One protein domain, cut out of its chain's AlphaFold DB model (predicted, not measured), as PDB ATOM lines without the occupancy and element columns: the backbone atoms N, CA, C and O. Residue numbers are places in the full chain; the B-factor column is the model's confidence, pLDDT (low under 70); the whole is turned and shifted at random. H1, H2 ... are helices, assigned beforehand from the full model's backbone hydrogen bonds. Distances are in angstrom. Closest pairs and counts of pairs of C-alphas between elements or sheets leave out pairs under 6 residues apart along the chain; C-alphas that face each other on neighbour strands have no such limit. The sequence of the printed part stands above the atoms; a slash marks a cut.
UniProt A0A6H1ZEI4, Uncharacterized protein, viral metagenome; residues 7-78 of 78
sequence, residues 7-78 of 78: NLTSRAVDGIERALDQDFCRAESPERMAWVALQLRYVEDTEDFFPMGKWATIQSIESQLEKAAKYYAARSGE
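AT A GLANCE: This is residues 7 to 78 of the 78 residues of an uncharacterized protein of viral metagenome (UniProt A0A6H1ZEI4). What shape do these coordinates make? A short helix, H1, lies across one side of a helical hairpin made of H2 and the longer H3, near the end where the hairpin's link is. The far end of H3 runs on beyond this small body, and residues 70 to 78 stick out free and make much of the length. What is it built of, and how large is it? The printed part has 72 residues with three named helices, H1, H2 and H3 in that order, and no named strand; its class is all helix, with 46 residues in the helices. It is only just compact, close to loose, with a radius of gyration of the C-alphas of 13.1 A and spans of 46 by 19 by 18 A.

IN THESE COORDINATES: Where does the first helix lie? H1 is residues 10 to 20 and begins at C-alpha 10, at (21.015, 2.301, -22.308); it is 15.4 A from first to last C-alpha. Which helices follow? H2 is residues 30 to 42, 19.3 A long from first to last C-alpha. H3, the longest helix, is residues 54 to 75, 32.2 A long, and ends at C-alpha 75, at (39.060, -5.627, -45.970).

HOW THE PARTS SIT: How does H1 stand to the other two helices? H1 and H2 are close but not clearly touching, the closest C-alphas being those of Ala 19 and Leu 40, 7.7 A apart; they run the same way at a steep tilt of 61 degrees. H1 and H3 are also close but not clearly touching, with the C-alphas of Ala 12 and Thr 57 the closest at 6.3 A; their lines are about perpendicular, at 77 degrees. How do H2 and H3 meet? They touch and form a helical hairpin, running opposite ways at a shallow tilt of 31 degrees. Their closest C-alphas are those of Ala 37 and Ile 58, 5.4 A apart. What do the backbone N and O atoms show? In H1 and H3 every O i to N i+4 pair is within hydrogen-bond range; in H2, 7 of 9 are.

THE WHOLE: How far does the whole reach? The two C-alphas farthest apart are those of Asp 48 and Glu 78, at 46.5 A. Without residues 70 to 78, which stand free and of which 70 to 75 belong to H3, the body spans 31 by 19 by 18 A. Is there a cut, and how long are the links? The printed part has no cut; H1 to H2 is a short link of 9 residues, and H2 to H3 a long link of 11. Where is confidence low? The mean pLDDT of the printed part is 89.0, and residues 77 to 78, at the chain's end, are under 70.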
ATOM      1  N   ASN A   7      27.797  -0.724 -30.184       92.31
ATOM      2  CA  ASN A   7      26.458  -0.587 -29.640       92.31
ATOM      3  C   ASN A   7      26.477  -0.807 -28.128       92.31
ATOM      4  O   ASN A   7      26.890  -1.859 -27.629       92.31
ATOM      5  N   LEU A   8      25.990   0.191 -27.406       89.94
ATOM      6  CA  LEU A   8      25.848   0.201 -25.964       89.94
ATOM      7  C   LEU A   8      24.383  -0.006 -25.580       89.94
ATOM      8  O   LEU A   8      23.451   0.486 -26.220       89.94
ATOM      9  N   THR A   9      24.172  -0.720 -24.478       90.50
ATOM     10  CA  THR A   9      22.859  -0.728 -23.823       90.50
ATOM     11  C   THR A   9      22.609   0.632 -23.173       90.50
ATOM     12  O   THR A   9      23.560   1.291 -22.764       90.50
ATOM     13  N   SER A  10      21.346   1.041 -23.004       90.25
ATOM     14  CA  SER A  10      21.015   2.301 -22.308       90.25
ATOM     15  C   SER A  10      21.685   2.389 -20.940       90.25
ATOM     16  O   SER A  10      22.259   3.404 -20.594       90.25
ATOM     17  N   ARG A  11      21.697   1.273 -20.204       88.94
ATOM     18  CA  ARG A  11      22.321   1.200 -18.883       88.94
ATOM     19  C   ARG A  11      23.835   1.403 -18.932       88.94
ATOM     20  O   ARG A  11      24.401   1.969 -18.008       88.94
ATOM     21  N   ALA A  12      24.489   0.902 -19.982       90.12
ATOM     22  CA  ALA A  12      25.914   1.126 -20.183       90.12
ATOM     23  C   ALA A  12      26.194   2.595 -20.513       90.12
ATOM     24  O   ALA A  12      27.139   3.138 -19.962       90.12
ATOM     25  N   VAL A  13      25.357   3.229 -21.344       91.69
ATOM     26  CA  VAL A  13      25.436   4.673 -21.613       91.69
ATOM     27  C   VAL A  13      25.321   5.450 -20.304       91.69
ATOM     28  O   VAL A  13      26.288   6.096 -19.926       91.69
ATOM     29  N   ASP A  14      24.235   5.268 -19.549       90.62
ATOM     30  CA  ASP A  14      24.006   5.987 -18.287       90.62
ATOM     31  C   ASP A  14      25.181   5.820 -17.302       90.62
ATOM     32  O   ASP A  14      25.605   6.769 -16.643       90.62
ATOM     33  N   GLY A  15      25.730   4.604 -17.191       90.81
ATOM     34  CA  GLY A  15      26.874   4.334 -16.321       90.81
ATOM     35  C   GLY A  15      28.156   5.030 -16.780       90.81
ATOM     36  O   GLY A  15      28.887   5.576 -15.956       90.81
ATOM     37  N   ILE A  16      28.420   5.044 -18.088       91.50
ATOM     38  CA  ILE A  16      29.591   5.700 -18.679       91.50
ATOM     39  C   ILE A  16      29.479   7.222 -18.558       91.50
ATOM     40  O   ILE A  16      30.449   7.857 -18.149       91.50
ATOM     41  N   GLU A  17      28.315   7.797 -18.862       93.25
ATOM     42  CA  GLU A  17      28.086   9.244 -18.774       93.25
ATOM     43  C   GLU A  17      28.317   9.749 -17.351       93.25
ATOM     44  O   GLU A  17      29.039  10.720 -17.141       93.25
ATOM     45  N   ARG A  18      27.791   9.033 -16.350       90.38
ATOM     46  CA  ARG A  18      27.989   9.388 -14.937       90.38
ATOM     47  C   ARG A  18      29.430   9.192 -14.471       90.38
ATOM     48  O   ARG A  18      29.906   9.966 -13.649       90.38
ATOM     49  N   ALA A  19      30.113   8.167 -14.979       90.44
ATOM     50  CA  ALA A  19      31.495   7.865 -14.620       90.44
ATOM     51  C   ALA A  19      32.510   8.851 -15.225       90.44
ATOM     52  O   ALA A  19      33.555   9.092 -14.623       90.44
ATOM     53  N   LEU A  20      32.235   9.373 -16.425       90.44
ATOM     54  CA  LEU A  20      33.173  10.192 -17.203       90.44
ATOM     55  C   LEU A  20      32.752  11.659 -17.353       90.44
ATOM     56  O   LEU A  20      33.543  12.435 -17.890       90.44
ATOM     57  N   ASP A  21      31.553  12.021 -16.891       89.88
ATOM     58  CA  ASP A  21      30.948  13.356 -17.017       89.88
ATOM     59  C   ASP A  21      30.947  13.862 -18.472       89.88
ATOM     60  O   ASP A  21      31.412  14.954 -18.799       89.88
ATOM     61  N   GLN A  22      30.502  12.996 -19.385       89.06
ATOM     62  CA  GLN A  22      30.475  13.233 -20.831       89.06
ATOM     63  C   GLN A  22      29.238  12.586 -21.442       89.06
ATOM     64  O   GLN A  22      28.887  11.485 -21.041       89.06
ATOM     65  N   ASP A  23      28.654  13.213 -22.462       89.69
ATOM     66  CA  ASP A  23      27.510  12.653 -23.190       89.69
ATOM     67  C   ASP A  23      27.934  11.509 -24.129       89.69
ATOM     68  O   ASP A  23      28.969  11.585 -24.812       89.69
ATOM     69  N   PHE A  24      27.108  10.462 -24.207       88.06
ATOM     70  CA  PHE A  24      27.322   9.308 -25.079       88.06
ATOM     71  C   PHE A  24      26.048   8.881 -25.808       88.06
ATOM     72  O   PHE A  24      24.954   8.786 -25.259       88.06
ATOM     73  N   CYS A  25      26.197   8.529 -27.082       87.94
ATOM     74  CA  CYS A  25      25.140   7.877 -27.838       87.94
ATOM     75  C   CYS A  25      25.146   6.360 -27.603       87.94
ATOM     76  O   CYS A  25      26.143   5.746 -27.228       87.94
ATOM     77  N   ARG A  26      24.020   5.704 -27.909       87.25
ATOM     78  CA  ARG A  26      23.952   4.230 -27.907       87.25
ATOM     79  C   ARG A  26      24.808   3.578 -28.988       87.25
ATOM     80  O   ARG A  26      25.103   2.395 -28.869       87.25
ATOM     81  N   ALA A  27      25.140   4.310 -30.041       89.69
ATOM     82  CA  ALA A  27      25.989   3.841 -31.118       89.69
ATOM     83  C   ALA A  27      27.123   4.846 -31.300       89.69
ATOM     84  O   ALA A  27      26.872   6.008 -31.615       89.69
ATOM     85  N   GLU A  28      28.348   4.395 -31.056       91.75
ATOM     86  CA  GLU A  28      29.544   5.241 -31.020       91.75
ATOM     87  C   GLU A  28      30.650   4.668 -31.899       91.75
ATOM     88  O   GLU A  28      30.666   3.471 -32.198       91.75
ATOM     89  N   SER A  29      31.591   5.517 -32.317       92.06
ATOM     90  CA  SER A  29      32.706   5.053 -33.144       92.06
ATOM     91  C   SER A  29      33.621   4.088 -32.367       92.06
ATOM     92  O   SER A  29      33.817   4.252 -31.155       92.06
ATOM     93  N   PRO A  30      34.238   3.102 -33.046       91.94
ATOM     94  CA  PRO A  30      35.226   2.214 -32.442       91.94
ATOM     95  C   PRO A  30      36.360   2.969 -31.740       91.94
ATOM     96  O   PRO A  30      36.762   2.606 -30.639       91.94
ATOM     97  N   GLU A  31      36.839   4.061 -32.331       91.56
ATOM     98  CA  GLU A  31      37.926   4.876 -31.777       91.56
ATOM     99  C   GLU A  31      37.538   5.523 -30.443       91.56
ATOM    100  O   GLU A  31      38.266   5.394 -29.454       91.56
ATOM    101  N   ARG A  32      36.358   6.162 -30.382       93.00
ATOM    102  CA  ARG A  32      35.847   6.762 -29.142       93.00
ATOM    103  C   ARG A  32      35.653   5.687 -28.079       93.00
ATOM    104  O   ARG A  32      36.029   5.886 -26.927       93.00
ATOM    105  N   MET A  33      35.132   4.527 -28.462       94.56
ATOM    106  CA  MET A  33      34.878   3.453 -27.509       94.56
ATOM    107  C   MET A  33      36.132   2.740 -27.009       94.56
ATOM    108  O   MET A  33      36.154   2.312 -25.855       94.56
ATOM    109  N   ALA A  34      37.196   2.664 -27.809       94.56
ATOM    110  CA  ALA A  34      38.499   2.199 -27.342       94.56
ATOM    111  C   ALA A  34      39.058   3.127 -26.251       94.56
ATOM    112  O   ALA A  34      39.556   2.656 -25.226       94.56
ATOM    113  N   TRP A  35      38.910   4.442 -26.436       95.12
ATOM    114  CA  TRP A  35      39.285   5.426 -25.424       95.12
ATOM    115  C   TRP A  35      38.442   5.295 -24.149       95.12
ATOM    116  O   TRP A  35      38.997   5.239 -23.053       95.12
ATOM    117  N   VAL A  36      37.120   5.147 -24.274       94.38
ATOM    118  CA  VAL A  36      36.222   4.925 -23.127       94.38
ATOM    119  C   VAL A  36      36.598   3.665 -22.354       94.38
ATOM    120  O   VAL A  36      36.729   3.715 -21.133       94.38
ATOM    121  N   ALA A  37      36.818   2.538 -23.039       94.94
ATOM    122  CA  ALA A  37      37.210   1.287 -22.391       94.94
ATOM    123  C   ALA A  37      38.514   1.441 -21.593       94.94
ATOM    124  O   ALA A  37      38.633   0.900 -20.491       94.94
ATOM    125  N   LEU A  38      39.469   2.223 -22.110       95.25
ATOM    126  CA  LEU A  38      40.691   2.568 -21.393       95.25
ATOM    127  C   LEU A  38      40.401   3.441 -20.165       95.25
ATOM    128  O   LEU A  38      40.869   3.115 -19.077       95.25
ATOM    129  N   GLN A  39      39.616   4.513 -20.305       94.69
ATOM    130  CA  GLN A  39      39.283   5.412 -19.194       94.69
ATOM    131  C   GLN A  39      38.560   4.685 -18.056       94.69
ATOM    132  O   GLN A  39      38.939   4.835 -16.895       94.69
ATOM    133  N   LEU A  40      37.585   3.828 -18.374       92.94
ATOM    134  CA  LEU A  40      36.824   3.059 -17.384       92.94
ATOM    135  C   LEU A  40      37.706   2.149 -16.519       92.94
ATOM    136  O   LEU A  40      37.341   1.837 -15.385       92.94
ATOM    137  N   ARG A  41      38.889   1.736 -16.992       93.56
ATOM    138  CA  ARG A  41      39.840   0.966 -16.172       93.56
ATOM    139  C   ARG A  41      40.398   1.788 -15.007       93.56
ATOM    140  O   ARG A  41      40.690   1.197 -13.969       93.56
ATOM    141  N   TYR A  42      40.477   3.110 -15.152       92.75
ATOM    142  CA  TYR A  42      41.000   4.039 -14.143       92.75
ATOM    143  C   TYR A  42      39.924   4.677 -13.256       92.75
ATOM    144  O   TYR A  42      40.261   5.207 -12.201       92.75
ATOM    145  N   VAL A  43      38.649   4.620 -13.648       90.06
ATOM    146  CA  VAL A  43      37.532   5.046 -12.788       90.06
ATOM    147  C   VAL A  43      37.291   4.004 -11.696       90.06
ATOM    148  O   VAL A  43      37.474   2.814 -11.934       90.06
ATOM    149  N   GLU A  44      36.887   4.401 -10.494       88.44
ATOM    150  CA  GLU A  44      36.510   3.446  -9.446       88.44
ATOM    151  C   GLU A  44      35.278   2.620  -9.868       88.44
ATOM    152  O   GLU A  44      34.372   3.126 -10.529       88.44
ATOM    153  N   ASP A  45      35.261   1.323  -9.545       86.31
ATOM    154  CA  ASP A  45      34.080   0.487  -9.788       86.31
ATOM    155  C   ASP A  45      33.090   0.711  -8.646       86.31
ATOM    156  O   ASP A  45      33.285   0.201  -7.545       86.31
ATOM    157  N   THR A  46      32.069   1.526  -8.892       86.00
ATOM    158  CA  THR A  46      31.045   1.857  -7.898       86.00
ATOM    159  C   THR A  46      29.682   1.370  -8.367       86.00
ATOM    160  O   THR A  46      29.346   1.438  -9.553       86.00
ATOM    161  N   GLU A  47      28.853   0.915  -7.428       85.88
ATOM    162  CA  GLU A  47      27.481   0.495  -7.732       85.88
ATOM    163  C   GLU A  47      26.597   1.666  -8.198       85.88
ATOM    164  O   GLU A  47      25.601   1.447  -8.887       85.88
ATOM    165  N   ASP A  48      26.989   2.906  -7.889       82.44
ATOM    166  CA  ASP A  48      26.292   4.126  -8.310       82.44
ATOM    167  C   ASP A  48      26.323   4.329  -9.833       82.44
ATOM    168  O   ASP A  48      25.353   4.822 -10.424       82.44
ATOM    169  N   PHE A  49      27.433   3.947 -10.472       82.50
ATOM    170  CA  PHE A  49      27.638   4.075 -11.918       82.50
ATOM    171  C   PHE A  49      27.449   2.734 -12.625       82.50
ATOM    172  O   PHE A  49      26.831   2.662 -13.689       82.50
ATOM    173  N   PHE A  50      27.915   1.650 -12.004       86.44
ATOM    174  CA  PHE A  50      27.851   0.299 -12.541       86.44
ATOM    175  C   PHE A  50      27.263  -0.668 -11.507       86.44
ATOM    176  O   PHE A  50      27.991  -1.448 -10.897       86.44
ATOM    177  N   PRO A  51      25.924  -0.734 -11.365       79.50
ATOM    178  CA  PRO A  51      25.285  -1.591 -10.359       79.50
ATOM    179  C   PRO A  51      25.522  -3.097 -10.562       79.50
ATOM    180  O   PRO A  51      25.138  -3.906  -9.730       79.50
ATOM    181  N   MET A  52      26.067  -3.489 -11.717       81.19
ATOM    182  CA  MET A  52      26.402  -4.872 -12.076       81.19
ATOM    183  C   MET A  52      27.916  -5.050 -12.307       81.19
ATOM    184  O   MET A  52      28.335  -6.046 -12.894       81.19
ATOM    185  N   GLY A  53      28.726  -4.073 -11.878       84.81
ATOM    186  CA  GLY A  53      30.168  -3.999 -12.103       84.81
ATOM    187  C   GLY A  53      30.548  -3.462 -13.486       84.81
ATOM    188  O   GLY A  53      29.970  -3.835 -14.514       84.81
ATOM    189  N   LYS A  54      31.559  -2.589 -13.537       90.94
ATOM    190  CA  LYS A  54      32.016  -1.939 -14.782       90.94
ATOM    191  C   LYS A  54      32.660  -2.908 -15.771       90.94
ATOM    192  O   LYS A  54      32.667  -2.668 -16.979       90.94
ATOM    193  N   TRP A  55      33.205  -4.018 -15.276       92.75
ATOM    194  CA  TRP A  55      33.982  -4.961 -16.081       92.75
ATOM    195  C   TRP A  55      33.162  -5.640 -17.173       92.75
ATOM    196  O   TRP A  55      33.678  -5.841 -18.268       92.75
ATOM    197  N   ALA A  56      31.882  -5.926 -16.921       90.50
ATOM    198  CA  ALA A  56      30.989  -6.465 -17.944       90.50
ATOM    199  C   ALA A  56      30.806  -5.474 -19.109       90.50
ATOM    200  O   ALA A  56      30.837  -5.868 -20.276       90.50
ATOM    201  N   THR A  57      30.683  -4.180 -18.797       91.06
ATOM    202  CA  THR A  57      30.601  -3.108 -19.798       91.06
ATOM    203  C   THR A  57      31.897  -3.005 -20.598       91.06
ATOM    204  O   THR A  57      31.851  -3.011 -21.827       91.06
ATOM    205  N   ILE A  58      33.054  -2.997 -19.924       94.56
ATOM    206  CA  ILE A  58      34.374  -2.954 -20.577       94.56
ATOM    207  C   ILE A  58      34.549  -4.152 -21.521       94.56
ATOM    208  O   ILE A  58      34.857  -3.965 -22.695       94.56
ATOM    209  N   GLN A  59      34.284  -5.373 -21.050       94.50
ATOM    210  CA  GLN A  59      34.409  -6.591 -21.862       94.50
ATOM    211  C   GLN A  59      33.463  -6.590 -23.069       94.50
ATOM    212  O   GLN A  59      33.830  -7.049 -24.152       94.50
ATOM    213  N   SER A  60      32.245  -6.065 -22.906       93.00
ATOM    214  CA  SER A  60      31.290  -5.928 -24.008       93.00
ATOM    215  C   SER A  60      31.804  -4.979 -25.093       93.00
ATOM    216  O   SER A  60      31.698  -5.296 -26.280       93.00
ATOM    217  N   ILE A  61      32.397  -3.850 -24.694       93.88
ATOM    218  CA  ILE A  61      33.018  -2.891 -25.614       93.88
ATOM    219  C   ILE A  61      34.213  -3.541 -26.322       93.88
ATOM    220  O   ILE A  61      34.270  -3.543 -27.549       93.88
ATOM    221  N   GLU A  62      35.125  -4.163 -25.572       95.00
ATOM    222  CA  GLU A  62      36.330  -4.803 -26.114       95.00
ATOM    223  C   GLU A  62      36.002  -5.919 -27.115       95.00
ATOM    224  O   GLU A  62      36.609  -5.988 -28.182       95.00
ATOM    225  N   SER A  63      34.987  -6.744 -26.837       94.81
ATOM    226  CA  SER A  63      34.551  -7.793 -27.767       94.81
ATOM    227  C   SER A  63      34.023  -7.226 -29.090       94.81
ATOM    228  O   SER A  63      34.239  -7.812 -30.153       94.81
ATOM    229  N   GLN A  64      33.322  -6.090 -29.048       94.31
ATOM    230  CA  GLN A  64      32.839  -5.421 -30.257       94.31
ATOM    231  C   GLN A  64      33.988  -4.764 -31.032       94.31
ATOM    232  O   GLN A  64      34.043  -4.899 -32.254       94.31
ATOM    233  N   LEU A  65      34.944  -4.143 -30.335       93.75
ATOM    234  CA  LEU A  65      36.149  -3.571 -30.943       93.75
ATOM    235  C   LEU A  65      36.999  -4.635 -31.640       93.75
ATOM    236  O   LEU A  65      37.455  -4.421 -32.759       93.75
ATOM    237  N   GLU A  66      37.171  -5.806 -31.024       93.88
ATOM    238  CA  GLU A  66      37.916  -6.912 -31.629       93.88
ATOM    239  C   GLU A  66      37.250  -7.404 -32.924       93.88
ATOM    240  O   GLU A  66      37.928  -7.687 -33.915       93.88
ATOM    241  N   LYS A  67      35.911  -7.478 -32.949       91.56
ATOM    242  CA  LYS A  67      35.150  -7.832 -34.158       91.56
ATOM    243  C   LYS A  67      35.323  -6.785 -35.256       91.56
ATOM    244  O   LYS A  67      35.583  -7.165 -36.396       91.56
ATOM    245  N   ALA A  68      35.233  -5.499 -34.910       89.38
ATOM    246  CA  ALA A  68      35.451  -4.404 -35.851       89.38
ATOM    247  C   ALA A  68      36.877  -4.446 -36.430       89.38
ATOM    248  O   ALA A  68      37.058  -4.432 -37.645       89.38
ATOM    249  N   ALA A  69      37.895  -4.624 -35.583       89.56
ATOM    250  CA  ALA A  69      39.289  -4.722 -36.015       89.56
ATOM    251  C   ALA A  69      39.530  -5.897 -36.981       89.56
ATOM    252  O   ALA A  69      40.182  -5.724 -38.011       89.56
ATOM    253  N   LYS A  70      38.970  -7.083 -36.691       90.06
ATOM    254  CA  LYS A  70      39.055  -8.252 -37.587       90.06
ATOM    255  C   LYS A  70      38.412  -7.981 -38.947       90.06
ATOM    256  O   LYS A  70      38.962  -8.392 -39.965       90.06
ATOM    257  N   TYR A  71      37.280  -7.280 -38.966       86.69
ATOM    258  CA  TYR A  71      36.598  -6.905 -40.203       86.69
ATOM    259  C   TYR A  71      37.441  -5.949 -41.059       86.69
ATOM    260  O   TYR A  71      37.654  -6.210 -42.245       86.69
ATOM    261  N   TYR A  72      37.994  -4.886 -40.467       85.12
ATOM    262  CA  TYR A  72      38.858  -3.957 -41.202       85.12
ATOM    263  C   TYR A  72      40.150  -4.611 -41.691       85.12
ATOM    264  O   TYR A  72      40.576  -4.343 -42.813       85.12
ATOM    265  N   ALA A  73      40.759  -5.485 -40.885       85.44
ATOM    266  CA  ALA A  73      41.954  -6.221 -41.286       85.44
ATOM    267  C   ALA A  73      41.684  -7.126 -42.497       85.44
ATOM    268  O   ALA A  73      42.501  -7.174 -43.412       85.44
ATOM    269  N   ALA A  74      40.522  -7.790 -42.535       85.31
ATOM    270  CA  ALA A  74      40.100  -8.587 -43.684       85.31
ATOM    271  C   ALA A  74      39.882  -7.733 -44.947       85.31
ATOM    272  O   ALA A  74      40.326  -8.132 -46.016       85.31
ATOM    273  N   ARG A  75      39.267  -6.545 -44.829       80.12
ATOM    274  CA  ARG A  75      39.060  -5.627 -45.970       80.12
ATOM    275  C   ARG A  75      40.318  -4.925 -46.464       80.12
ATOM    276  O   ARG A  75      40.371  -4.542 -47.621       80.12
ATOM    277  N   SER A  76      41.296  -4.688 -45.593       72.44
ATOM    278  CA  SER A  76      42.532  -3.975 -45.959       72.44
ATOM    279  C   SER A  76      43.565  -4.886 -46.635       72.44
ATOM    280  O   SER A  76      44.597  -4.402 -47.090       72.44
ATOM    281  N   GLY A  77      43.320  -6.200 -46.636       60.62
ATOM    282  CA  GLY A  77      44.126  -7.201 -47.337       60.62
ATOM    283  C   GLY A  77      43.633  -7.538 -48.750       60.62
ATOM    284  O   GLY A  77      44.252  -8.389 -49.388       60.62
ATOM    285  N   GLU A  78      42.543  -6.911 -49.212       50.44
ATOM    286  CA  GLU A  78      42.047  -6.928 -50.601       50.44
ATOM    287  C   GLU A  78      42.581  -5.722 -51.390       50.44
ATOM    288  O   GLU A  78      42.893  -5.906 -52.589       50.44
TER     289      GLU A  78